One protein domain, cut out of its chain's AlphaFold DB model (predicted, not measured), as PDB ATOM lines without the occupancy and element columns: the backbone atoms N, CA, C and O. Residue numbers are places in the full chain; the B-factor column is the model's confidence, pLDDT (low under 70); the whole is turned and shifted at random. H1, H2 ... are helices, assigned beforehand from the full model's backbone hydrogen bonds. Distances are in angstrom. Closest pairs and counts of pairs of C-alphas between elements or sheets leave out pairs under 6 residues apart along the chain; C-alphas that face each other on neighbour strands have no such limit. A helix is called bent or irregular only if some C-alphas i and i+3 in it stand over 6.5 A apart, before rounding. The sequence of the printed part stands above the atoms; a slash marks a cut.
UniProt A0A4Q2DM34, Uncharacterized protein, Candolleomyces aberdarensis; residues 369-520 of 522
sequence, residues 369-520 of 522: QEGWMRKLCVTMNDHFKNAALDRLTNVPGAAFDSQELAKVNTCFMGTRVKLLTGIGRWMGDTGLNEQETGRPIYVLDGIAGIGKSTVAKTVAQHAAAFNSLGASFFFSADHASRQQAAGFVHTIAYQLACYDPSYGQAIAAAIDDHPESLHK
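AT A GLANCE: This is residues 369 to 520 of the 522 residues of an uncharacterized protein of Candolleomyces aberdarensis (UniProt A0A4Q2DM34). Two groups of helices sit at opposite ends of the domain, with the unnamed stretch of residues 466 to 479 running through the middle between H3 and H5. One group is the helical hairpin of H5 and H6 with the short H4 and H7 near its ends; the other holds H2 and H3, and H1 lies off to one side near the corner of the hairpin. Residues 431 to 436 and 445 to 450 stick out. The printed part has 152 residues, with seven named helices, H1 to H7 in order along the chain, and no named strand; the class is all helix, with 78 residues in named elements. It is compact, with a radius of gyration of the C-alphas of 17.0 A and spans of 45 by 42 by 36 A.

IN THESE COORDINATES: H1, residues 369 to 384, begins at C-alpha 369 (-11.499, -2.713, -40.515) and is 20.6 A long. H2, residues 417 to 428, is 16.2 A long. H3, residues 452 to 465, begins at C-alpha 452 (8.264, -6.565, -17.805) and is 20.3 A long. H4, residues 480 to 483, is 5.1 A long. H5, residues 486 to 499, is 21.1 A long and only just irregular: C-alphas 486 and 489 are 6.9 A apart. H6, residues 501 to 513, is 18.3 A long. H7, residues 515 to 519, is 8.2 A long and ends at C-alpha 519 (5.230, -35.220, -29.584).

HOW THE PARTS SIT: H1 is close to H5 but not clearly touching, the closest C-alphas being those of Asn 381 and Cys 498, 7.0 A apart. H2 and H3 only just touch, with 3 pairs of C-alphas within 8 A, the closest those of Leu 420 and Val 459 at 7.4 A, and run the same way at a steep tilt of 54 degrees. H3 and H5 are apart. The hairpin of H5 and H6 touches with residues 493 to 498 and 503 to 507 alone; the C-alphas of Ala 497 and Gly 504 are closest, 3.7 A apart, and the helices run opposite ways at a steep tilt of 44 degrees. H6 and H7 are close but not clearly touching, with the C-alphas of Ile 511 and Ser 517 closest at 7.1 A. Every O i to N i+4 pair is within hydrogen-bond range in H1, H2, H3 and H6, 9 of 10 are in H5, and H4 is too short for one; H7 has 0 of 1, and 1 of 2 O i to N i+3 pairs.

THE WHOLE: The C-alphas of Gly 414 and Asp 513 are the two farthest apart, at 48.5 A. The printed part has no cut. The links H1 to H2, H2 to H3 and H3 to H4 are long. Mean pLDDT of the printed part is 76.8; it is under 70 in 33 residues, among them 369 to 386 and 430 to 439.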
ATOM      1  N   GLN A 369     -12.194  -1.481 -40.125       43.97
ATOM      2  CA  GLN A 369     -11.499  -2.713 -40.515       43.97
ATOM      3  C   GLN A 369     -11.951  -3.948 -39.720       43.97
ATOM      4  O   GLN A 369     -12.141  -4.994 -40.330       43.97
ATOM      5  N   GLU A 370     -12.196  -3.863 -38.407       41.75
ATOM      6  CA  GLU A 370     -12.641  -4.986 -37.561       41.75
ATOM      7  C   GLU A 370     -13.884  -5.687 -38.121       41.75
ATOM      8  O   GLU A 370     -13.983  -6.909 -38.053       41.75
ATOM      9  N   GLY A 371     -14.850  -4.940 -38.665       44.50
ATOM     10  CA  GLY A 371     -16.071  -5.520 -39.228       44.50
ATOM     11  C   GLY A 371     -15.798  -6.414 -40.442       44.50
ATOM     12  O   GLY A 371     -16.346  -7.516 -40.542       44.50
ATOM     13  N   TRP A 372     -14.920  -5.965 -41.343       41.12
ATOM     14  CA  TRP A 372     -14.498  -6.745 -42.506       41.12
ATOM     15  C   TRP A 372     -13.525  -7.856 -42.115       41.12
ATOM     16  O   TRP A 372     -13.723  -8.994 -42.520       41.12
ATOM     17  N   MET A 373     -12.545  -7.564 -41.261       39.03
ATOM     18  CA  MET A 373     -11.497  -8.485 -40.828       39.03
ATOM     19  C   MET A 373     -12.044  -9.611 -39.948       39.03
ATOM     20  O   MET A 373     -11.663 -10.753 -40.133       39.03
ATOM     21  N   ARG A 374     -13.038  -9.363 -39.083       48.91
ATOM     22  CA  ARG A 374     -13.750 -10.421 -38.339       48.91
ATOM     23  C   ARG A 374     -14.557 -11.325 -39.274       48.91
ATOM     24  O   ARG A 374     -14.572 -12.539 -39.091       48.91
ATOM     25  N   LYS A 375     -15.205 -10.755 -40.297       47.00
ATOM     26  CA  LYS A 375     -15.953 -11.522 -41.308       47.00
ATOM     27  C   LYS A 375     -15.017 -12.318 -42.226       47.00
ATOM     28  O   LYS A 375     -15.319 -13.465 -42.553       47.00
ATOM     29  N   LEU A 376     -13.878 -11.732 -42.593       46.00
ATOM     30  CA  LEU A 376     -12.808 -12.371 -43.349       46.00
ATOM     31  C   LEU A 376     -12.168 -13.487 -42.525       46.00
ATOM     32  O   LEU A 376     -12.131 -14.597 -43.022       46.00
ATOM     33  N   CYS A 377     -11.793 -13.260 -41.262       44.62
ATOM     34  CA  CYS A 377     -11.263 -14.288 -40.366       44.62
ATOM     35  C   CYS A 377     -12.243 -15.441 -40.157       44.62
ATOM     36  O   CYS A 377     -11.803 -16.576 -40.189       44.62
ATOM     37  N   VAL A 378     -13.555 -15.215 -40.007       50.81
ATOM     38  CA  VAL A 378     -14.525 -16.331 -39.939       50.81
ATOM     39  C   VAL A 378     -14.565 -17.114 -41.260       50.81
ATOM     40  O   VAL A 378     -14.456 -18.337 -41.250       50.81
ATOM     41  N   THR A 379     -14.640 -16.418 -42.399       48.00
ATOM     42  CA  THR A 379     -14.681 -17.045 -43.738       48.00
ATOM     43  C   THR A 379     -13.375 -17.786 -44.063       48.00
ATOM     44  O   THR A 379     -13.395 -18.882 -44.610       48.00
ATOM     45  N   MET A 380     -12.231 -17.213 -43.691       44.78
ATOM     46  CA  MET A 380     -10.897 -17.784 -43.853       44.78
ATOM     47  C   MET A 380     -10.662 -18.933 -42.877       44.78
ATOM     48  O   MET A 380     -10.154 -19.956 -43.296       44.78
ATOM     49  N   ASN A 381     -11.089 -18.838 -41.620       48.97
ATOM     50  CA  ASN A 381     -11.017 -19.932 -40.650       48.97
ATOM     51  C   ASN A 381     -11.822 -21.155 -41.117       48.97
ATOM     52  O   ASN A 381     -11.378 -22.280 -40.928       48.97
ATOM     53  N   ASP A 382     -12.960 -20.966 -41.791       49.25
ATOM     54  CA  ASP A 382     -13.700 -22.082 -42.397       49.25
ATOM     55  C   ASP A 382     -13.075 -22.598 -43.712       49.25
ATOM     56  O   ASP A 382     -13.247 -23.770 -44.040       49.25
ATOM     57  N   HIS A 383     -12.281 -21.786 -44.424       46.09
ATOM     58  CA  HIS A 383     -11.486 -22.215 -45.589       46.09
ATOM     59  C   HIS A 383     -10.092 -22.793 -45.245       46.09
ATOM     60  O   HIS A 383      -9.540 -23.542 -46.050       46.09
ATOM     61  N   PHE A 384      -9.527 -22.467 -44.077       47.84
ATOM     62  CA  PHE A 384      -8.183 -22.853 -43.613       47.84
ATOM     63  C   PHE A 384      -8.193 -23.760 -42.376       47.84
ATOM     64  O   PHE A 384      -7.130 -24.020 -41.811       47.84
ATOM     65  N   LYS A 385      -9.352 -24.311 -41.987       53.16
ATOM     66  CA  LYS A 385      -9.451 -25.513 -41.137       53.16
ATOM     67  C   LYS A 385      -8.829 -26.708 -41.857       53.16
ATOM     68  O   LYS A 385      -9.502 -27.578 -42.405       53.16
ATOM     69  N   ASN A 386      -7.505 -26.716 -41.888       62.50
ATOM     70  CA  ASN A 386      -6.722 -27.858 -42.285       62.50
ATOM     71  C   ASN A 386      -6.644 -28.793 -41.074       62.50
ATOM     72  O   ASN A 386      -6.164 -28.385 -40.018       62.50
ATOM     73  N   ALA A 387      -7.087 -30.043 -41.233       70.06
ATOM     74  CA  ALA A 387      -7.086 -31.046 -40.166       70.06
ATOM     75  C   ALA A 387      -5.684 -31.301 -39.568       70.06
ATOM     76  O   ALA A 387      -5.570 -31.804 -38.452       70.06
ATOM     77  N   ALA A 388      -4.611 -30.925 -40.276       76.25
ATOM     78  CA  ALA A 388      -3.259 -30.899 -39.729       76.25
ATOM     79  C   ALA A 388      -3.103 -29.894 -38.565       76.25
ATOM     80  O   ALA A 388      -2.464 -30.210 -37.564       76.25
ATOM     81  N   LEU A 389      -3.716 -28.705 -38.653       81.44
ATOM     82  CA  LEU A 389      -3.611 -27.644 -37.641       81.44
ATOM     83  C   LEU A 389      -4.390 -27.968 -36.357       81.44
ATOM     84  O   LEU A 389      -3.943 -27.590 -35.277       81.44
ATOM     85  N   ASP A 390      -5.479 -28.741 -36.447       82.50
ATOM     86  CA  ASP A 390      -6.232 -29.241 -35.280       82.50
ATOM     87  C   ASP A 390      -5.384 -30.155 -34.369       82.50
ATOM     88  O   ASP A 390      -5.738 -30.410 -33.217       82.50
ATOM     89  N   ARG A 391      -4.237 -30.645 -34.866       84.38
ATOM     90  CA  ARG A 391      -3.270 -31.451 -34.103       84.38
ATOM     91  C   ARG A 391      -2.339 -30.591 -33.229       84.38
ATOM     92  O   ARG A 391      -1.628 -31.138 -32.385       84.38
ATOM     93  N   LEU A 392      -2.322 -29.264 -33.405       86.62
ATOM     94  CA  LEU A 392      -1.537 -28.334 -32.588       86.62
ATOM     95  C   LEU A 392      -2.214 -28.103 -31.228       86.62
ATOM     96  O   LEU A 392      -3.345 -27.631 -31.149       86.62
ATOM     97  N   THR A 393      -1.498 -28.358 -30.129       84.94
ATOM     98  CA  THR A 393      -2.014 -28.085 -28.774       84.94
ATOM     99  C   THR A 393      -1.957 -26.585 -28.451       84.94
ATOM    100  O   THR A 393      -0.986 -26.091 -27.876       84.94
ATOM    101  N   ASN A 394      -3.000 -25.850 -28.836       83.62
ATOM    102  CA  ASN A 394      -3.186 -24.436 -28.501       83.62
ATOM    103  C   ASN A 394      -3.543 -24.255 -27.007       83.62
ATOM    104  O   ASN A 394      -4.353 -25.002 -26.456       83.62
ATOM    105  N   VAL A 395      -2.979 -23.230 -26.361       87.06
ATOM    106  CA  VAL A 395      -3.314 -22.779 -25.003       87.06
ATOM    107  C   VAL A 395      -3.929 -21.367 -25.065       87.06
ATOM    108  O   VAL A 395      -3.216 -20.380 -24.862       87.06
ATOM    109  N   PRO A 396      -5.256 -21.220 -25.282       81.19
ATOM    110  CA  PRO A 396      -5.904 -19.906 -25.416       81.19
ATOM    111  C   PRO A 396      -5.725 -18.995 -24.191       81.19
ATOM    112  O   PRO A 396      -5.630 -17.777 -24.320       81.19
ATOM    113  N   GLY A 397      -5.595 -19.581 -22.995       83.62
ATOM    114  CA  GLY A 397      -5.283 -18.867 -21.752       83.62
ATOM    115  C   GLY A 397      -3.953 -18.097 -21.769       83.62
ATOM    116  O   GLY A 397      -3.716 -17.259 -20.902       83.62
ATOM    117  N   ALA A 398      -3.053 -18.370 -22.719       87.25
ATOM    118  CA  ALA A 398      -1.751 -17.713 -22.825       87.25
ATOM    119  C   ALA A 398      -1.743 -16.463 -23.727       87.25
ATOM    120  O   ALA A 398      -0.760 -15.723 -23.688       87.25
ATOM    121  N   ALA A 399      -2.789 -16.215 -24.520       87.88
ATOM    122  CA  ALA A 399      -2.860 -15.067 -25.427       87.88
ATOM    123  C   ALA A 399      -3.057 -13.736 -24.671       87.88
ATOM    124  O   ALA A 399      -3.689 -13.700 -23.614       87.88
ATOM    125  N   PHE A 400      -2.510 -12.632 -25.194       86.06
ATOM    126  CA  PHE A 400      -2.466 -11.324 -24.510       86.06
ATOM    127  C   PHE A 400      -3.847 -10.754 -24.118       86.06
ATOM    128  O   PHE A 400      -3.954  -9.993 -23.151       86.06
ATOM    129  N   ASP A 401      -4.874 -11.113 -24.885       82.38
ATOM    130  CA  ASP A 401      -6.280 -10.722 -24.790       82.38
ATOM    131  C   ASP A 401      -7.122 -11.684 -23.934       82.38
ATOM    132  O   ASP A 401      -8.283 -11.397 -23.637       82.38
ATOM    133  N   SER A 402      -6.537 -12.793 -23.469       85.19
ATOM    134  CA  SER A 402      -7.219 -13.745 -22.598       85.19
ATOM    135  C   SER A 402      -7.685 -13.104 -21.288       85.19
ATOM    136  O   SER A 402      -6.946 -12.378 -20.610       85.19
ATOM    137  N   GLN A 403      -8.894 -13.466 -20.854       79.25
ATOM    138  CA  GLN A 403      -9.441 -13.072 -19.555       79.25
ATOM    139  C   GLN A 403      -8.560 -13.550 -18.381       79.25
ATOM    140  O   GLN A 403      -8.486 -12.876 -17.353       79.25
ATOM    141  N   GLU A 404      -7.806 -14.645 -18.544       79.25
ATOM    142  CA  GLU A 404      -6.825 -15.117 -17.551       79.25
ATOM    143  C   GLU A 404      -5.659 -14.133 -17.336       79.25
ATOM    144  O   GLU A 404      -4.987 -14.175 -16.303       79.25
ATOM    145  N   LEU A 405      -5.415 -13.233 -18.292       79.38
ATOM    146  CA  LEU A 405      -4.409 -12.174 -18.234       79.38
ATOM    147  C   LEU A 405      -4.984 -10.816 -17.816       79.38
ATOM    148  O   LEU A 405      -4.242  -9.833 -17.785       79.38
ATOM    149  N   ALA A 406      -6.261 -10.735 -17.422       73.31
ATOM    150  CA  ALA A 406      -6.885  -9.501 -16.930       73.31
ATOM    151  C   ALA A 406      -6.170  -8.899 -15.703       73.31
ATOM    152  O   ALA A 406      -6.160  -7.684 -15.538       73.31
ATOM    153  N   LYS A 407      -5.507  -9.726 -14.879       76.88
ATOM    154  CA  LYS A 407      -4.695  -9.277 -13.727       76.88
ATOM    155  C   LYS A 407      -3.424  -8.515 -14.129       76.88
ATOM    156  O   LYS A 407      -2.884  -7.762 -13.323       76.88
ATOM    157  N   VAL A 408      -2.917  -8.722 -15.347       79.56
ATOM    158  CA  VAL A 408      -1.776  -7.969 -15.880       79.56
ATOM    159  C   VAL A 408      -2.321  -6.709 -16.538       79.56
ATOM    160  O   VAL A 408      -2.930  -6.768 -17.607       79.56
ATOM    161  N   ASN A 409      -2.093  -5.558 -15.912       84.81
ATOM    162  CA  ASN A 409      -2.391  -4.265 -16.522       84.81
ATOM    163  C   ASN A 409      -1.332  -3.905 -17.570       84.81
ATOM    164  O   ASN A 409      -0.176  -4.333 -17.474       84.81
ATOM    165  N   THR A 410      -1.723  -3.092 -18.549       86.50
ATOM    166  CA  THR A 410      -0.810  -2.384 -19.454       86.50
ATOM    167  C   THR A 410      -0.118  -1.213 -18.751       86.50
ATOM    168  O   THR A 410      -0.519  -0.783 -17.668       86.50
ATOM    169  N   CYS A 411       0.973  -0.717 -19.341       84.56
ATOM    170  CA  CYS A 411       1.650   0.496 -18.896       84.56
ATOM    171  C   CYS A 411       0.660   1.664 -18.811       84.56
ATOM    172  O   CYS A 411      -0.116   1.897 -19.738       84.56
ATOM    173  N   PHE A 412       0.731   2.429 -17.722       79.69
ATOM    174  CA  PHE A 412      -0.055   3.651 -17.579       79.69
ATOM    175  C   PHE A 412       0.331   4.662 -18.669       79.69
ATOM    176  O   PHE A 412       1.511   4.770 -19.023       79.69
ATOM    177  N   MET A 413      -0.643   5.402 -19.207       70.94
ATOM    178  CA  MET A 413      -0.399   6.318 -20.326       70.94
ATOM    179  C   MET A 413       0.674   7.361 -19.987       70.94
ATOM    180  O   MET A 413       0.624   7.989 -18.933       70.94
ATOM    181  N   GLY A 414       1.628   7.563 -20.897       67.19
ATOM    182  CA  GLY A 414       2.766   8.465 -20.686       67.19
ATOM    183  C   GLY A 414       3.912   7.875 -19.854       67.19
ATOM    184  O   GLY A 414       4.961   8.498 -19.755       67.19
ATOM    185  N   THR A 415       3.781   6.660 -19.308       76.56
ATOM    186  CA  THR A 415       4.907   5.961 -18.658       76.56
ATOM    187  C   THR A 415       5.674   5.096 -19.656       76.56
ATOM    188  O   THR A 415       5.127   4.644 -20.659       76.56
ATOM    189  N   ARG A 416       6.965   4.847 -19.387       83.56
ATOM    190  CA  ARG A 416       7.851   3.980 -20.202       83.56
ATOM    191  C   ARG A 416       7.981   4.371 -21.690       83.56
ATOM    192  O   ARG A 416       8.563   3.599 -22.447       83.56
ATOM    193  N   VAL A 417       7.557   5.574 -22.093       79.12
ATOM    194  CA  VAL A 417       7.529   6.076 -23.487       79.12
ATOM    195  C   VAL A 417       8.819   5.771 -24.253       79.12
ATOM    196  O   VAL A 417       8.764   5.153 -25.310       79.12
ATOM    197  N   LYS A 418       9.995   6.117 -23.707       81.50
ATOM    198  CA  LYS A 418      11.296   5.877 -24.369       81.50
ATOM    199  C   LYS A 418      11.589   4.390 -24.627       81.50
ATOM    200  O   LYS A 418      12.115   4.054 -25.682       81.50
ATOM    201  N   LEU A 419      11.219   3.505 -23.697       88.62
ATOM    202  CA  LEU A 419      11.367   2.052 -23.851       88.62
ATOM    203  C   LEU A 419      10.400   1.515 -24.912       88.62
ATOM    204  O   LEU A 419      10.807   0.773 -25.798       88.62
ATOM    205  N   LEU A 420       9.137   1.930 -24.837       87.31
ATOM    206  CA  LEU A 420       8.085   1.531 -25.768       87.31
ATOM    207  C   LEU A 420       8.375   2.012 -27.202       87.31
ATOM    208  O   LEU A 420       8.244   1.234 -28.142       87.31
ATOM    209  N   THR A 421       8.895   3.233 -27.359       81.25
ATOM    210  CA  THR A 421       9.399   3.744 -28.648       81.25
ATOM    211  C   THR A 421      10.593   2.923 -29.134       81.25
ATOM    212  O   THR A 421      10.691   2.635 -30.318       81.25
ATOM    213  N   GLY A 422      11.508   2.526 -28.241       85.81
ATOM    214  CA  GLY A 422      12.654   1.677 -28.582       85.81
ATOM    215  C   GLY A 422      12.249   0.286 -29.080       85.81
ATOM    216  O   GLY A 422      12.825  -0.205 -30.047       85.81
ATOM    217  N   ILE A 423      11.226  -0.318 -28.471       89.25
ATOM    218  CA  ILE A 423      10.638  -1.579 -28.941       89.25
ATOM    219  C   ILE A 423       9.938  -1.366 -30.289       89.25
ATOM    220  O   ILE A 423      10.149  -2.152 -31.204       89.25
ATOM    221  N   GLY A 424       9.175  -0.281 -30.452       83.75
ATOM    222  CA  GLY A 424       8.525   0.034 -31.726       83.75
ATOM    223  C   GLY A 424       9.511   0.313 -32.871       83.75
ATOM    224  O   GLY A 424       9.282  -0.151 -33.984       83.75
ATOM    225  N   ARG A 425      10.648   0.971 -32.588       82.62
ATOM    226  CA  ARG A 425      11.779   1.139 -33.526       82.62
ATOM    227  C   ARG A 425      12.267  -0.225 -34.002       82.62
ATOM    228  O   ARG A 425      12.311  -0.472 -35.197       82.62
ATOM    229  N   TRP A 426      12.572  -1.117 -33.059       85.56
ATOM    230  CA  TRP A 426      13.026  -2.477 -33.355       85.56
ATOM    231  C   TRP A 426      12.000  -3.299 -34.156       85.56
ATOM    232  O   TRP A 426      12.390  -4.014 -35.072       85.56
ATOM    233  N   MET A 427      10.704  -3.178 -33.854       81.44
ATOM    234  CA  MET A 427       9.643  -3.853 -34.615       81.44
ATOM    235  C   MET A 427       9.499  -3.321 -36.049       81.44
ATOM    236  O   MET A 427       9.092  -4.070 -36.931       81.44
ATOM    237  N   GLY A 428       9.805  -2.041 -36.280       72.19
ATOM    238  CA  GLY A 428       9.826  -1.450 -37.617       72.19
ATOM    239  C   GLY A 428      11.078  -1.811 -38.425       72.19
ATOM    240  O   GLY A 428      10.976  -2.048 -39.626       72.19
ATOM    241  N   ASP A 429      12.242  -1.890 -37.772       70.19
ATOM    242  CA  ASP A 429      13.581  -2.025 -38.375       70.19
ATOM    243  C   ASP A 429      13.856  -3.420 -38.982       70.19
ATOM    244  O   ASP A 429      14.711  -4.189 -38.538       70.19
ATOM    245  N   THR A 430      13.062  -3.768 -39.997       56.72
ATOM    246  CA  THR A 430      12.949  -5.114 -40.577       56.72
ATOM    247  C   THR A 430      13.350  -5.197 -42.052       56.72
ATOM    248  O   THR A 430      13.377  -6.301 -42.593       56.72
ATOM    249  N   GLY A 431      13.713  -4.088 -42.722       53.78
ATOM    250  CA  GLY A 431      14.131  -4.186 -44.129       53.78
ATOM    251  C   GLY A 431      14.403  -2.914 -44.937       53.78
ATOM    252  O   GLY A 431      13.897  -2.818 -46.049       53.78
ATOM    253  N   LEU A 432      15.236  -1.975 -44.463       47.31
ATOM    254  CA  LEU A 432      15.760  -0.901 -45.339       47.31
ATOM    255  C   LEU A 432      17.188  -1.145 -45.855       47.31
ATOM    256  O   LEU A 432      17.553  -0.595 -46.892       47.31
ATOM    257  N   ASN A 433      17.957  -2.021 -45.200       46.44
ATOM    258  CA  ASN A 433      19.272  -2.462 -45.661       46.44
ATOM    259  C   ASN A 433      19.274  -3.985 -45.841       46.44
ATOM    260  O   ASN A 433      19.344  -4.722 -44.862       46.44
ATOM    261  N   GLU A 434      19.301  -4.466 -47.089       48.38
ATOM    262  CA  GLU A 434      19.457  -5.897 -47.425       48.38
ATOM    263  C   GLU A 434      20.779  -6.503 -46.864       48.38
ATOM    264  O   GLU A 434      20.951  -7.719 -46.844       48.38
ATOM    265  N   GLN A 435      21.706  -5.661 -46.376       46.75
ATOM    266  CA  GLN A 435      22.970  -6.035 -45.722       46.75
ATOM    267  C   GLN A 435      22.917  -6.177 -44.190       46.75
ATOM    268  O   GLN A 435      23.813  -6.804 -43.629       46.75
ATOM    269  N   GLU A 436      21.910  -5.626 -43.507       48.66
ATOM    270  CA  GLU A 436      21.736  -5.795 -42.060       48.66
ATOM    271  C   GLU A 436      20.373  -6.430 -41.791       48.66
ATOM    272  O   GLU A 436      19.368  -5.753 -41.600       48.66
ATOM    273  N   THR A 437      20.345  -7.764 -41.742       51.31
ATOM    274  CA  THR A 437      19.214  -8.492 -41.161       51.31
ATOM    275  C   THR A 437      19.068  -8.075 -39.699       51.31
ATOM    276  O   THR A 437      19.858  -8.501 -38.848       51.31
ATOM    277  N   GLY A 438      18.073  -7.225 -39.426       57.09
ATOM    278  CA  GLY A 438      17.733  -6.751 -38.089       57.09
ATOM    279  C   GLY A 438      17.597  -7.915 -37.108       57.09
ATOM    280  O   GLY A 438      17.166  -9.012 -37.470       57.09
ATOM    281  N   ARG A 439      18.011  -7.709 -35.852       64.19
ATOM    282  CA  ARG A 439      18.037  -8.787 -34.848       64.19
ATOM    283  C   ARG A 439      16.610  -9.312 -34.641       64.19
ATOM    284  O   ARG A 439      15.804  -8.561 -34.105       64.19
ATOM    285  N   PRO A 440      16.278 -10.577 -34.960       75.31
ATOM    286  CA  PRO A 440      14.886 -11.047 -34.967       75.31
ATOM    287  C   PRO A 440      14.282 -11.239 -33.564       75.31
ATOM    288  O   PRO A 440      13.142 -11.669 -33.432       75.31
ATOM    289  N   ILE A 441      15.043 -10.955 -32.501       85.56
ATOM    290  CA  ILE A 441      14.646 -11.149 -31.105       85.56
ATOM    291  C   ILE A 441      15.019  -9.901 -30.299       85.56
ATOM    292  O   ILE A 441      16.199  -9.555 -30.192       85.56
ATOM    293  N   TYR A 442      14.022  -9.279 -29.669       88.19
ATOM    294  CA  TYR A 442      14.214  -8.277 -28.622       88.19
ATOM    295  C   TYR A 442      14.164  -8.938 -27.246       88.19
ATOM    296  O   TYR A 442      13.176  -9.582 -26.891       88.19
ATOM    297  N   VAL A 443      15.207  -8.742 -26.440       89.94
ATOM    298  CA  VAL A 443      15.248  -9.224 -25.055       89.94
ATOM    299  C   VAL A 443      15.013  -8.045 -24.117       89.94
ATOM    300  O   VAL A 443      15.867  -7.174 -23.981       89.94
ATOM    301  N   LEU A 444      13.854  -8.022 -23.455       91.25
ATOM    302  CA  LEU A 444      13.571  -7.055 -22.394       91.25
ATOM    303  C   LEU A 444      14.162  -7.554 -21.069       91.25
ATOM    304  O   LEU A 444      13.547  -8.367 -20.373       91.25
ATOM    305  N   ASP A 445      15.354  -7.074 -20.724       89.31
ATOM    306  CA  ASP A 445      16.018  -7.409 -19.464       89.31
ATOM    307  C   ASP A 445      15.526  -6.570 -18.261       89.31
ATOM    308  O   ASP A 445      14.563  -5.797 -18.332       89.31
ATOM    309  N   GLY A 446      16.137  -6.814 -17.098       85.88
ATOM    310  CA  GLY A 446      15.903  -6.071 -15.862       85.88
ATOM    311  C   GLY A 446      15.403  -6.929 -14.699       85.88
ATOM    312  O   GLY A 446      15.048  -8.100 -14.849       85.88
ATOM    313  N   ILE A 447      15.363  -6.329 -13.510       85.81
ATOM    314  CA  ILE A 447      15.065  -6.994 -12.228       85.81
ATOM    315  C   ILE A 447      13.631  -7.578 -12.217       85.81
ATOM    316  O   ILE A 447      12.753  -7.175 -12.990       85.81
ATOM    317  N   ALA A 448      13.371  -8.582 -11.375       83.69
ATOM    318  CA  ALA A 448      12.012  -9.067 -11.120       83.69
ATOM    319  C   ALA A 448      11.102  -7.938 -10.581       83.69
ATOM    320  O   ALA A 448      11.571  -6.985  -9.966       83.69
ATOM    321  N   GLY A 449       9.795  -8.015 -10.847       81.00
ATOM    322  CA  GLY A 449       8.807  -7.046 -10.344       81.00
ATOM    323  C   GLY A 449       8.705  -5.700 -11.084       81.00
ATOM    324  O   GLY A 449       7.686  -5.035 -10.950       81.00
ATOM    325  N   ILE A 450       9.662  -5.304 -11.938       85.62
ATOM    326  CA  ILE A 450       9.674  -3.960 -12.577       85.62
ATOM    327  C   ILE A 450       8.602  -3.710 -13.667       85.62
ATOM    328  O   ILE A 450       8.627  -2.665 -14.324       85.62
ATOM    329  N   GLY A 451       7.693  -4.666 -13.893       87.94
ATOM    330  CA  GLY A 451       6.626  -4.572 -14.896       87.94
ATOM    331  C   GLY A 451       6.981  -5.066 -16.306       87.94
ATOM    332  O   GLY A 451       6.378  -4.601 -17.268       87.94
ATOM    333  N   LYS A 452       7.919  -6.013 -16.473       92.25
ATOM    334  CA  LYS A 452       8.264  -6.565 -17.805       92.25
ATOM    335  C   LYS A 452       7.054  -7.157 -18.545       92.25
ATOM    336  O   LYS A 452       6.821  -6.810 -19.698       92.25
ATOM    337  N   SER A 453       6.234  -7.967 -17.871       89.81
ATOM    338  CA  SER A 453       5.001  -8.530 -18.450       89.81
ATOM    339  C   SER A 453       3.960  -7.454 -18.787       89.81
ATOM    340  O   SER A 453       3.220  -7.595 -19.752       89.81
ATOM    341  N   THR A 454       3.942  -6.351 -18.034       91.62
ATOM    342  CA  THR A 454       3.113  -5.169 -18.314       91.62
ATOM    343  C   THR A 454       3.563  -4.453 -19.590       91.62
ATOM    344  O   THR A 454       2.718  -4.128 -20.421       91.62
ATOM    345  N   VAL A 455       4.875  -4.288 -19.807       92.94
ATOM    346  CA  VAL A 455       5.426  -3.773 -21.076       92.94
ATOM    347  C   VAL A 455       5.086  -4.715 -22.234       92.94
ATOM    348  O   VAL A 455       4.568  -4.256 -23.247       92.94
ATOM    349  N   ALA A 456       5.295  -6.026 -22.074       92.50
ATOM    350  CA  ALA A 456       4.963  -7.013 -23.104       92.50
ATOM    351  C   ALA A 456       3.467  -6.998 -23.472       92.50
ATOM    352  O   ALA A 456       3.127  -7.040 -24.653       92.50
ATOM    353  N   LYS A 457       2.566  -6.862 -22.487       90.69
ATOM    354  CA  LYS A 457       1.123  -6.742 -22.742       90.69
ATOM    355  C   LYS A 457       0.762  -5.430 -23.441       90.69
ATOM    356  O   LYS A 457      -0.069  -5.449 -24.343       90.69
ATOM    357  N   THR A 458       1.405  -4.314 -23.086       89.50
ATOM    358  CA  THR A 458       1.254  -3.050 -23.825       89.50
ATOM    359  C   THR A 458       1.664  -3.218 -25.281       89.50
ATOM    360  O   THR A 458       0.878  -2.871 -26.157       89.50
ATOM    361  N   VAL A 459       2.846  -3.778 -25.547       91.06
ATOM    362  CA  VAL A 459       3.344  -4.002 -26.914       91.06
ATOM    363  C   VAL A 459       2.376  -4.884 -27.704       91.06
ATOM    364  O   VAL A 459       1.947  -4.481 -28.781       91.06
ATOM    365  N   ALA A 460       1.948  -6.020 -27.141       89.88
ATOM    366  CA  ALA A 460       0.990  -6.916 -27.786       89.88
ATOM    367  C   ALA A 460      -0.349  -6.223 -28.097       89.88
ATOM    368  O   ALA A 460      -0.822  -6.296 -29.226       89.88
ATOM    369  N   GLN A 461      -0.928  -5.477 -27.148       84.81
ATOM    370  CA  GLN A 461      -2.200  -4.778 -27.365       84.81
ATOM    371  C   GLN A 461      -2.120  -3.718 -28.478       84.81
ATOM    372  O   GLN A 461      -3.059  -3.581 -29.261       84.81
ATOM    373  N   HIS A 462      -1.014  -2.976 -28.571       77.44
ATOM    374  CA  HIS A 462      -0.841  -1.952 -29.607       77.44
ATOM    375  C   HIS A 462      -0.510  -2.571 -30.976       77.44
ATOM    376  O   HIS A 462      -1.018  -2.105 -31.993       77.44
ATOM    377  N   ALA A 463       0.267  -3.658 -31.011       80.38
ATOM    378  CA  ALA A 463       0.536  -4.415 -32.234       80.38
ATOM    379  C   ALA A 463      -0.723  -5.119 -32.777       80.38
ATOM    380  O   ALA A 463      -0.949  -5.134 -33.983       80.38
ATOM    381  N   ALA A 464      -1.594  -5.633 -31.902       77.44
ATOM    382  CA  ALA A 464      -2.880  -6.205 -32.303       77.44
ATOM    383  C   ALA A 464      -3.806  -5.157 -32.940       77.44
ATOM    384  O   ALA A 464      -4.420  -5.433 -33.966       77.44
ATOM    385  N   ALA A 465      -3.852  -3.931 -32.399       67.62
ATOM    386  CA  ALA A 465      -4.588  -2.827 -33.022       67.62
ATOM    387  C   ALA A 465      -4.036  -2.464 -34.417       67.62
ATOM    388  O   ALA A 465      -4.816  -2.147 -35.307       67.62
ATOM    389  N   PHE A 466      -2.711  -2.541 -34.597       62.56
ATOM    390  CA  PHE A 466      -1.983  -2.512 -35.878       62.56
ATOM    391  C   PHE A 466      -2.202  -3.684 -36.849       62.56
ATOM    392  O   PHE A 466      -1.648  -3.643 -37.946       62.56
ATOM    393  N   ASN A 467      -2.909  -4.751 -36.461       67.94
ATOM    394  CA  ASN A 467      -2.867  -6.032 -37.179       67.94
ATOM    395  C   ASN A 467      -1.421  -6.469 -37.518       67.94
ATOM    396  O   ASN A 467      -1.163  -6.987 -38.596       67.94
ATOM    397  N   SER A 468      -0.469  -6.205 -36.616       75.44
ATOM    398  CA  SER A 468       0.958  -6.542 -36.747       75.44
ATOM    399  C   SER A 468       1.441  -7.517 -35.665       75.44
ATOM    400  O   SER A 468       2.616  -7.882 -35.618       75.44
ATOM    401  N   LEU A 469       0.531  -7.976 -34.798       85.62
ATOM    402  CA  LEU A 469       0.768  -9.064 -33.854       85.62
ATOM    403  C   LEU A 469       0.387 -10.408 -34.490       85.62
ATOM    404  O   LEU A 469      -0.782 -10.776 -34.490       85.62
ATOM    405  N   GLY A 470       1.380 -11.163 -34.966       86.44
ATOM    406  CA  GLY A 470       1.144 -12.510 -35.498       86.44
ATOM    407  C   GLY A 470       0.804 -13.560 -34.429       86.44
ATOM    408  O   GLY A 470       0.020 -14.467 -34.688       86.44
ATOM    409  N   ALA A 471       1.385 -13.450 -33.227       90.12
ATOM    410  CA  ALA A 471       1.112 -14.353 -32.106       90.12
ATOM    411  C   ALA A 471       1.561 -13.767 -30.752       90.12
ATOM    412  O   ALA A 471       2.404 -12.872 -30.689       90.12
ATOM    413  N   SER A 472       1.036 -14.309 -29.651       92.81
ATOM    414  CA  SER A 472       1.424 -13.983 -28.276       92.81
ATOM    415  C   SER A 472       1.294 -15.182 -27.329       92.81
ATOM    416  O   SER A 472       0.380 -16.000 -27.451       92.81
ATOM    417  N   PHE A 473       2.198 -15.263 -26.349       93.00
ATOM    418  CA  PHE A 473       2.153 -16.265 -25.286       93.00
ATOM    419  C   PHE A 473       2.730 -15.698 -23.984       93.00
ATOM    420  O   PHE A 473       3.868 -15.229 -23.951       93.00
ATOM    421  N   PHE A 474       1.965 -15.781 -22.899       91.25
ATOM    422  CA  PHE A 474       2.382 -15.384 -21.558       91.25
ATOM    423  C   PHE A 474       2.493 -16.608 -20.648       91.25
ATOM    424  O   PHE A 474       1.498 -17.263 -20.330       91.25
ATOM    425  N   PHE A 475       3.711 -16.877 -20.181       89.56
ATOM    426  CA  PHE A 475       3.976 -17.885 -19.157       89.56
ATOM    427  C   PHE A 475       3.369 -17.477 -17.806       89.56
ATOM    428  O   PHE A 475       3.326 -16.295 -17.456       89.56
ATOM    429  N   SER A 476       2.934 -18.463 -17.022       85.19
ATOM    430  CA  SER A 476       2.393 -18.266 -15.675       85.19
ATOM    431  C   SER A 476       2.828 -19.405 -14.762       85.19
ATOM    432  O   SER A 476       2.687 -20.573 -15.114       85.19
ATOM    433  N   ALA A 477       3.312 -19.059 -13.567       81.56
ATOM    434  CA  ALA A 477       3.640 -20.030 -12.528       81.56
ATOM    435  C   ALA A 477       2.390 -20.685 -11.909       81.56
ATOM    436  O   ALA A 477       2.500 -21.762 -11.335       81.56
ATOM    437  N   ASP A 478       1.204 -20.086 -12.061       82.12
ATOM    438  CA  ASP A 478      -0.021 -20.537 -11.386       82.12
ATOM    439  C   ASP A 478      -0.875 -21.486 -12.255       82.12
ATOM    440  O   ASP A 478      -1.860 -22.046 -11.780       82.12
ATOM    441  N   HIS A 479      -0.520 -21.679 -13.534       80.00
ATOM    442  CA  HIS A 479      -1.300 -22.467 -14.500       80.00
ATOM    443  C   HIS A 479      -0.415 -23.510 -15.191       80.00
ATOM    444  O   HIS A 479       0.440 -23.149 -15.993       80.00
ATOM    445  N   ALA A 480      -0.654 -24.802 -14.945       78.94
ATOM    446  CA  ALA A 480       0.188 -25.901 -15.442       78.94
ATOM    447  C   ALA A 480       0.452 -25.867 -16.965       78.94
ATOM    448  O   ALA A 480       1.584 -26.058 -17.400       78.94
ATOM    449  N   SER A 481      -0.557 -25.526 -17.776       76.94
ATOM    450  CA  SER A 481      -0.443 -25.373 -19.239       76.94
ATOM    451  C   SER A 481       0.422 -24.185 -19.695       76.94
ATOM    452  O   SER A 481       0.821 -24.128 -20.855       76.94
ATOM    453  N   ARG A 482       0.717 -23.239 -18.794       81.94
ATOM    454  CA  ARG A 482       1.534 -22.031 -19.018       81.94
ATOM    455  C   ARG A 482       2.832 -22.020 -18.196       81.94
ATOM    456  O   ARG A 482       3.596 -21.062 -18.298       81.94
ATOM    457  N   GLN A 483       3.092 -23.064 -17.404       79.25
ATOM    458  CA  GLN A 483       4.350 -23.269 -16.670       79.25
ATOM    459  C   GLN A 483       5.462 -23.850 -17.560       79.25
ATOM    460  O   GLN A 483       6.638 -23.679 -17.253       79.25
ATOM    461  N   GLN A 484       5.103 -24.561 -18.635       72.38
ATOM    462  CA  GLN A 484       6.023 -25.373 -19.440       72.38
ATOM    463  C   GLN A 484       6.070 -24.909 -20.902       72.38
ATOM    464  O   GLN A 484       5.068 -24.463 -21.459       72.38
ATOM    465  N   ALA A 485       7.225 -25.075 -21.555       76.00
ATOM    466  CA  ALA A 485       7.428 -24.685 -22.953       76.00
ATOM    467  C   ALA A 485       6.655 -25.552 -23.971       76.00
ATOM    468  O   ALA A 485       6.470 -25.129 -25.109       76.00
ATOM    469  N   ALA A 486       6.148 -26.726 -23.575       75.25
ATOM    470  CA  ALA A 486       5.458 -27.667 -24.466       75.25
ATOM    471  C   ALA A 486       4.242 -27.063 -25.208       75.25
ATOM    472  O   ALA A 486       3.987 -27.403 -26.364       75.25
ATOM    473  N   GLY A 487       3.509 -26.143 -24.567       82.06
ATOM    474  CA  GLY A 487       2.386 -25.427 -25.188       82.06
ATOM    475  C   GLY A 487       2.794 -24.199 -26.012       82.06
ATOM    476  O   GLY A 487       2.002 -23.738 -26.831       82.06
ATOM    477  N   PHE A 488       4.009 -23.667 -25.827       88.75
ATOM    478  CA  PHE A 488       4.451 -22.409 -26.438       88.75
ATOM    479  C   PHE A 488       4.507 -22.509 -27.966       88.75
ATOM    480  O   PHE A 488       3.786 -21.787 -28.651       88.75
ATOM    481  N   VAL A 489       5.308 -23.437 -28.502       89.56
ATOM    482  CA  VAL A 489       5.532 -23.558 -29.955       89.56
ATOM    483  C   VAL A 489       4.226 -23.867 -30.690       89.56
ATOM    484  O   VAL A 489       3.906 -23.196 -31.666       89.56
ATOM    485  N   HIS A 490       3.433 -24.811 -30.175       88.56
ATOM    486  CA  HIS A 490       2.126 -25.169 -30.730       88.56
ATOM    487  C   HIS A 490       1.146 -23.986 -30.759       88.56
ATOM    488  O   HIS A 490       0.476 -23.768 -31.765       88.56
ATOM    489  N   THR A 491       1.093 -23.194 -29.684       89.00
ATOM    490  CA  THR A 491       0.215 -22.017 -29.595       89.00
ATOM    491  C   THR A 491       0.657 -20.904 -30.545       89.00
ATOM    492  O   THR A 491      -0.185 -20.319 -31.221       89.00
ATOM    493  N   ILE A 492       1.964 -20.632 -30.643       91.25
ATOM    494  CA  ILE A 492       2.506 -19.638 -31.581       91.25
ATOM    495  C   ILE A 492       2.263 -20.070 -33.035       91.25
ATOM    496  O   ILE A 492       1.786 -19.263 -33.827       91.25
ATOM    497  N   ALA A 493       2.518 -21.337 -33.377       89.94
ATOM    498  CA  ALA A 493       2.266 -21.877 -34.713       89.94
ATOM    499  C   ALA A 493       0.779 -21.787 -35.099       89.94
ATOM    500  O   ALA A 493       0.456 -21.319 -36.187       89.94
ATOM    501  N   TYR A 494      -0.126 -22.157 -34.187       87.06
ATOM    502  CA  TYR A 494      -1.569 -22.041 -34.409       87.06
ATOM    503  C   TYR A 494      -1.996 -20.579 -34.626       87.06
ATOM    504  O   TYR A 494      -2.707 -20.278 -35.579       87.06
ATOM    505  N   GLN A 495      -1.535 -19.647 -33.781       86.44
ATOM    506  CA  GLN A 495      -1.881 -18.227 -33.920       86.44
ATOM    507  C   GLN A 495      -1.340 -17.622 -35.228       86.44
ATOM    508  O   GLN A 495      -2.089 -16.940 -35.921       86.44
ATOM    509  N   LEU A 496      -0.101 -17.948 -35.623       87.19
ATOM    510  CA  LEU A 496       0.467 -17.525 -36.910       87.19
ATOM    511  C   LEU A 496      -0.314 -18.085 -38.107       87.19
ATOM    512  O   LEU A 496      -0.549 -17.356 -39.067       87.19
ATOM    513  N   ALA A 497      -0.756 -19.344 -38.035       84.38
ATOM    514  CA  ALA A 497      -1.590 -19.968 -39.060       84.38
ATOM    515  C   ALA A 497      -2.977 -19.310 -39.194       84.38
ATOM    516  O   ALA A 497      -3.518 -19.243 -40.297       84.38
ATOM    517  N   CYS A 498      -3.544 -18.803 -38.094       77.38
ATOM    518  CA  CYS A 498      -4.770 -18.002 -38.116       77.38
ATOM    519  C   CYS A 498      -4.545 -16.553 -38.583       77.38
ATOM    520  O   CYS A 498      -5.485 -15.932 -39.075       77.38
ATOM    521  N   TYR A 499      -3.337 -16.010 -38.402       76.81
ATOM    522  CA  TYR A 499      -2.979 -14.641 -38.781       76.81
ATOM    523  C   TYR A 499      -2.695 -14.500 -40.285       76.81
ATOM    524  O   TYR A 499      -3.211 -13.575 -40.908       76.81
ATOM    525  N   ASP A 500      -1.917 -15.414 -40.880       73.88
ATOM    526  CA  ASP A 500      -1.621 -15.407 -42.318       73.88
ATOM    527  C   ASP A 500      -1.790 -16.808 -42.952       73.88
ATOM    528  O   ASP A 500      -1.164 -17.777 -42.502       73.88
ATOM    529  N   PRO A 501      -2.579 -16.936 -44.039       72.62
ATOM    530  CA  PRO A 501      -2.764 -18.190 -44.770       72.62
ATOM    531  C   PRO A 501      -1.482 -18.895 -45.224       72.62
ATOM    532  O   PRO A 501      -1.457 -20.124 -45.297       72.62
ATOM    533  N   SER A 502      -0.423 -18.149 -45.547       80.00
ATOM    534  CA  SER A 502       0.857 -18.710 -45.991       80.00
ATOM    535  C   SER A 502       1.580 -19.442 -44.858       80.00
ATOM    536  O   SER A 502       2.097 -20.540 -45.083       80.00
ATOM    537  N   TYR A 503       1.521 -18.921 -43.624       86.56
ATOM    538  CA  TYR A 503       1.963 -19.664 -42.443       86.56
ATOM    539  C   TYR A 503       1.095 -20.902 -42.229       86.56
ATOM    540  O   TYR A 503       1.640 -21.978 -42.007       86.56
ATOM    541  N   GLY A 504      -0.232 -20.793 -42.363       85.00
ATOM    542  CA  GLY A 504      -1.136 -21.938 -42.211       85.00
ATOM    543  C   GLY A 504      -0.826 -23.089 -43.174       85.00
ATOM    544  O   GLY A 504      -0.765 -24.244 -42.753       85.00
ATOM    545  N   GLN A 505      -0.551 -22.780 -44.444       82.62
ATOM    546  CA  GLN A 505      -0.143 -23.768 -45.449       82.62
ATOM    547  C   GLN A 505       1.231 -24.381 -45.141       82.62
ATOM    548  O   GLN A 505       1.366 -25.603 -45.155       82.62
ATOM    549  N   ALA A 506       2.236 -23.555 -44.827       88.56
ATOM    550  CA  ALA A 506       3.591 -24.026 -44.537       88.56
ATOM    551  C   ALA A 506       3.660 -24.883 -43.258       88.56
ATOM    552  O   ALA A 506       4.340 -25.908 -43.231       88.56
ATOM    553  N   ILE A 507       2.931 -24.489 -42.210       90.06
ATOM    554  CA  ILE A 507       2.857 -25.215 -40.937       90.06
ATOM    555  C   ILE A 507       2.119 -26.542 -41.119       90.06
ATOM    556  O   ILE A 507       2.589 -27.560 -40.619       90.06
ATOM    557  N   ALA A 508       1.008 -26.566 -41.861       87.44
ATOM    558  CA  ALA A 508       0.298 -27.811 -42.140       87.44
ATOM    559  C   ALA A 508       1.162 -28.810 -42.928       87.44
ATOM    560  O   ALA A 508       1.263 -29.964 -42.521       87.44
ATOM    561  N   ALA A 509       1.856 -28.357 -43.979       88.06
ATOM    562  CA  ALA A 509       2.795 -29.198 -44.722       88.06
ATOM    563  C   ALA A 509       3.888 -29.779 -43.804       88.06
ATOM    564  O   ALA A 509       4.131 -30.981 -43.820       88.06
ATOM    565  N   ALA A 510       4.472 -28.963 -42.918       90.31
ATOM    566  CA  ALA A 510       5.468 -29.430 -41.953       90.31
ATOM    567  C   ALA A 510       4.916 -30.450 -40.930       90.31
ATOM    568  O   ALA A 510       5.652 -31.335 -40.495       90.31
ATOM    569  N   ILE A 511       3.638 -30.354 -40.543       89.62
ATOM    570  CA  ILE A 511       2.961 -31.317 -39.652       89.62
ATOM    571  C   ILE A 511       2.694 -32.662 -40.352       89.62
ATOM    572  O   ILE A 511       2.690 -33.712 -39.697       89.62
ATOM    573  N   ASP A 512       2.455 -32.635 -41.662       87.50
ATOM    574  CA  ASP A 512       2.209 -33.833 -42.467       87.50
ATOM    575  C   ASP A 512       3.523 -34.528 -42.873       87.50
ATOM    576  O   ASP A 512       3.605 -35.754 -42.789       87.50
ATOM    577  N   ASP A 513       4.573 -33.763 -43.197       91.00
ATOM    578  CA  ASP A 513       5.927 -34.273 -43.475       91.00
ATOM    579  C   ASP A 513       6.645 -34.789 -42.208       91.00
ATOM    580  O   ASP A 513       7.393 -35.770 -42.261       91.00
ATOM    581  N   HIS A 514       6.420 -34.145 -41.054       87.38
ATOM    582  CA  HIS A 514       7.077 -34.453 -39.775       87.38
ATOM    583  C   HIS A 514       6.068 -34.635 -38.624       87.38
ATOM    584  O   HIS A 514       6.066 -33.860 -37.656       87.38
ATOM    585  N   PRO A 515       5.204 -35.668 -38.674       83.50
ATOM    586  CA  PRO A 515       4.139 -35.874 -37.694       83.50
ATOM    587  C   PRO A 515       4.647 -36.133 -36.269       83.50
ATOM    588  O   PRO A 515       3.904 -35.931 -35.310       83.50
ATOM    589  N   GLU A 516       5.904 -36.552 -36.103       83.44
ATOM    590  CA  GLU A 516       6.523 -36.786 -34.800       83.44
ATOM    591  C   GLU A 516       6.952 -35.492 -34.084       83.44
ATOM    592  O   GLU A 516       7.240 -35.520 -32.886       83.44
ATOM    593  N   SER A 517       6.970 -34.352 -34.787       79.19
ATOM    594  CA  SER A 517       7.256 -33.030 -34.206       79.19
ATOM    595  C   SER A 517       6.277 -32.647 -33.089       79.19
ATOM    596  O   SER A 517       6.700 -32.107 -32.068       79.19
ATOM    597  N   LEU A 518       5.004 -33.037 -33.220       79.12
ATOM    598  CA  LEU A 518       3.922 -32.771 -32.262       79.12
ATOM    599  C   LEU A 518       4.116 -33.429 -30.884       79.12
ATOM    600  O   LEU A 518       3.451 -33.069 -29.914       79.12
ATOM    601  N   HIS A 519       4.998 -34.428 -30.796       73.69
ATOM    602  CA  HIS A 519       5.230 -35.220 -29.584       73.69
ATOM    603  C   HIS A 519       6.643 -35.036 -29.009       73.69
ATOM    604  O   HIS A 519       6.981 -35.629 -27.983       73.69
ATOM    605  N   LYS A 520       7.477 -34.196 -29.637       64.69
ATOM    606  CA  LYS A 520       8.796 -33.823 -29.116       64.69
ATOM    607  C   LYS A 520       8.630 -32.735 -28.053       64.69
ATOM    608  O   LYS A 520       8.535 -31.551 -28.363       64.69
TER     609      LYS A 520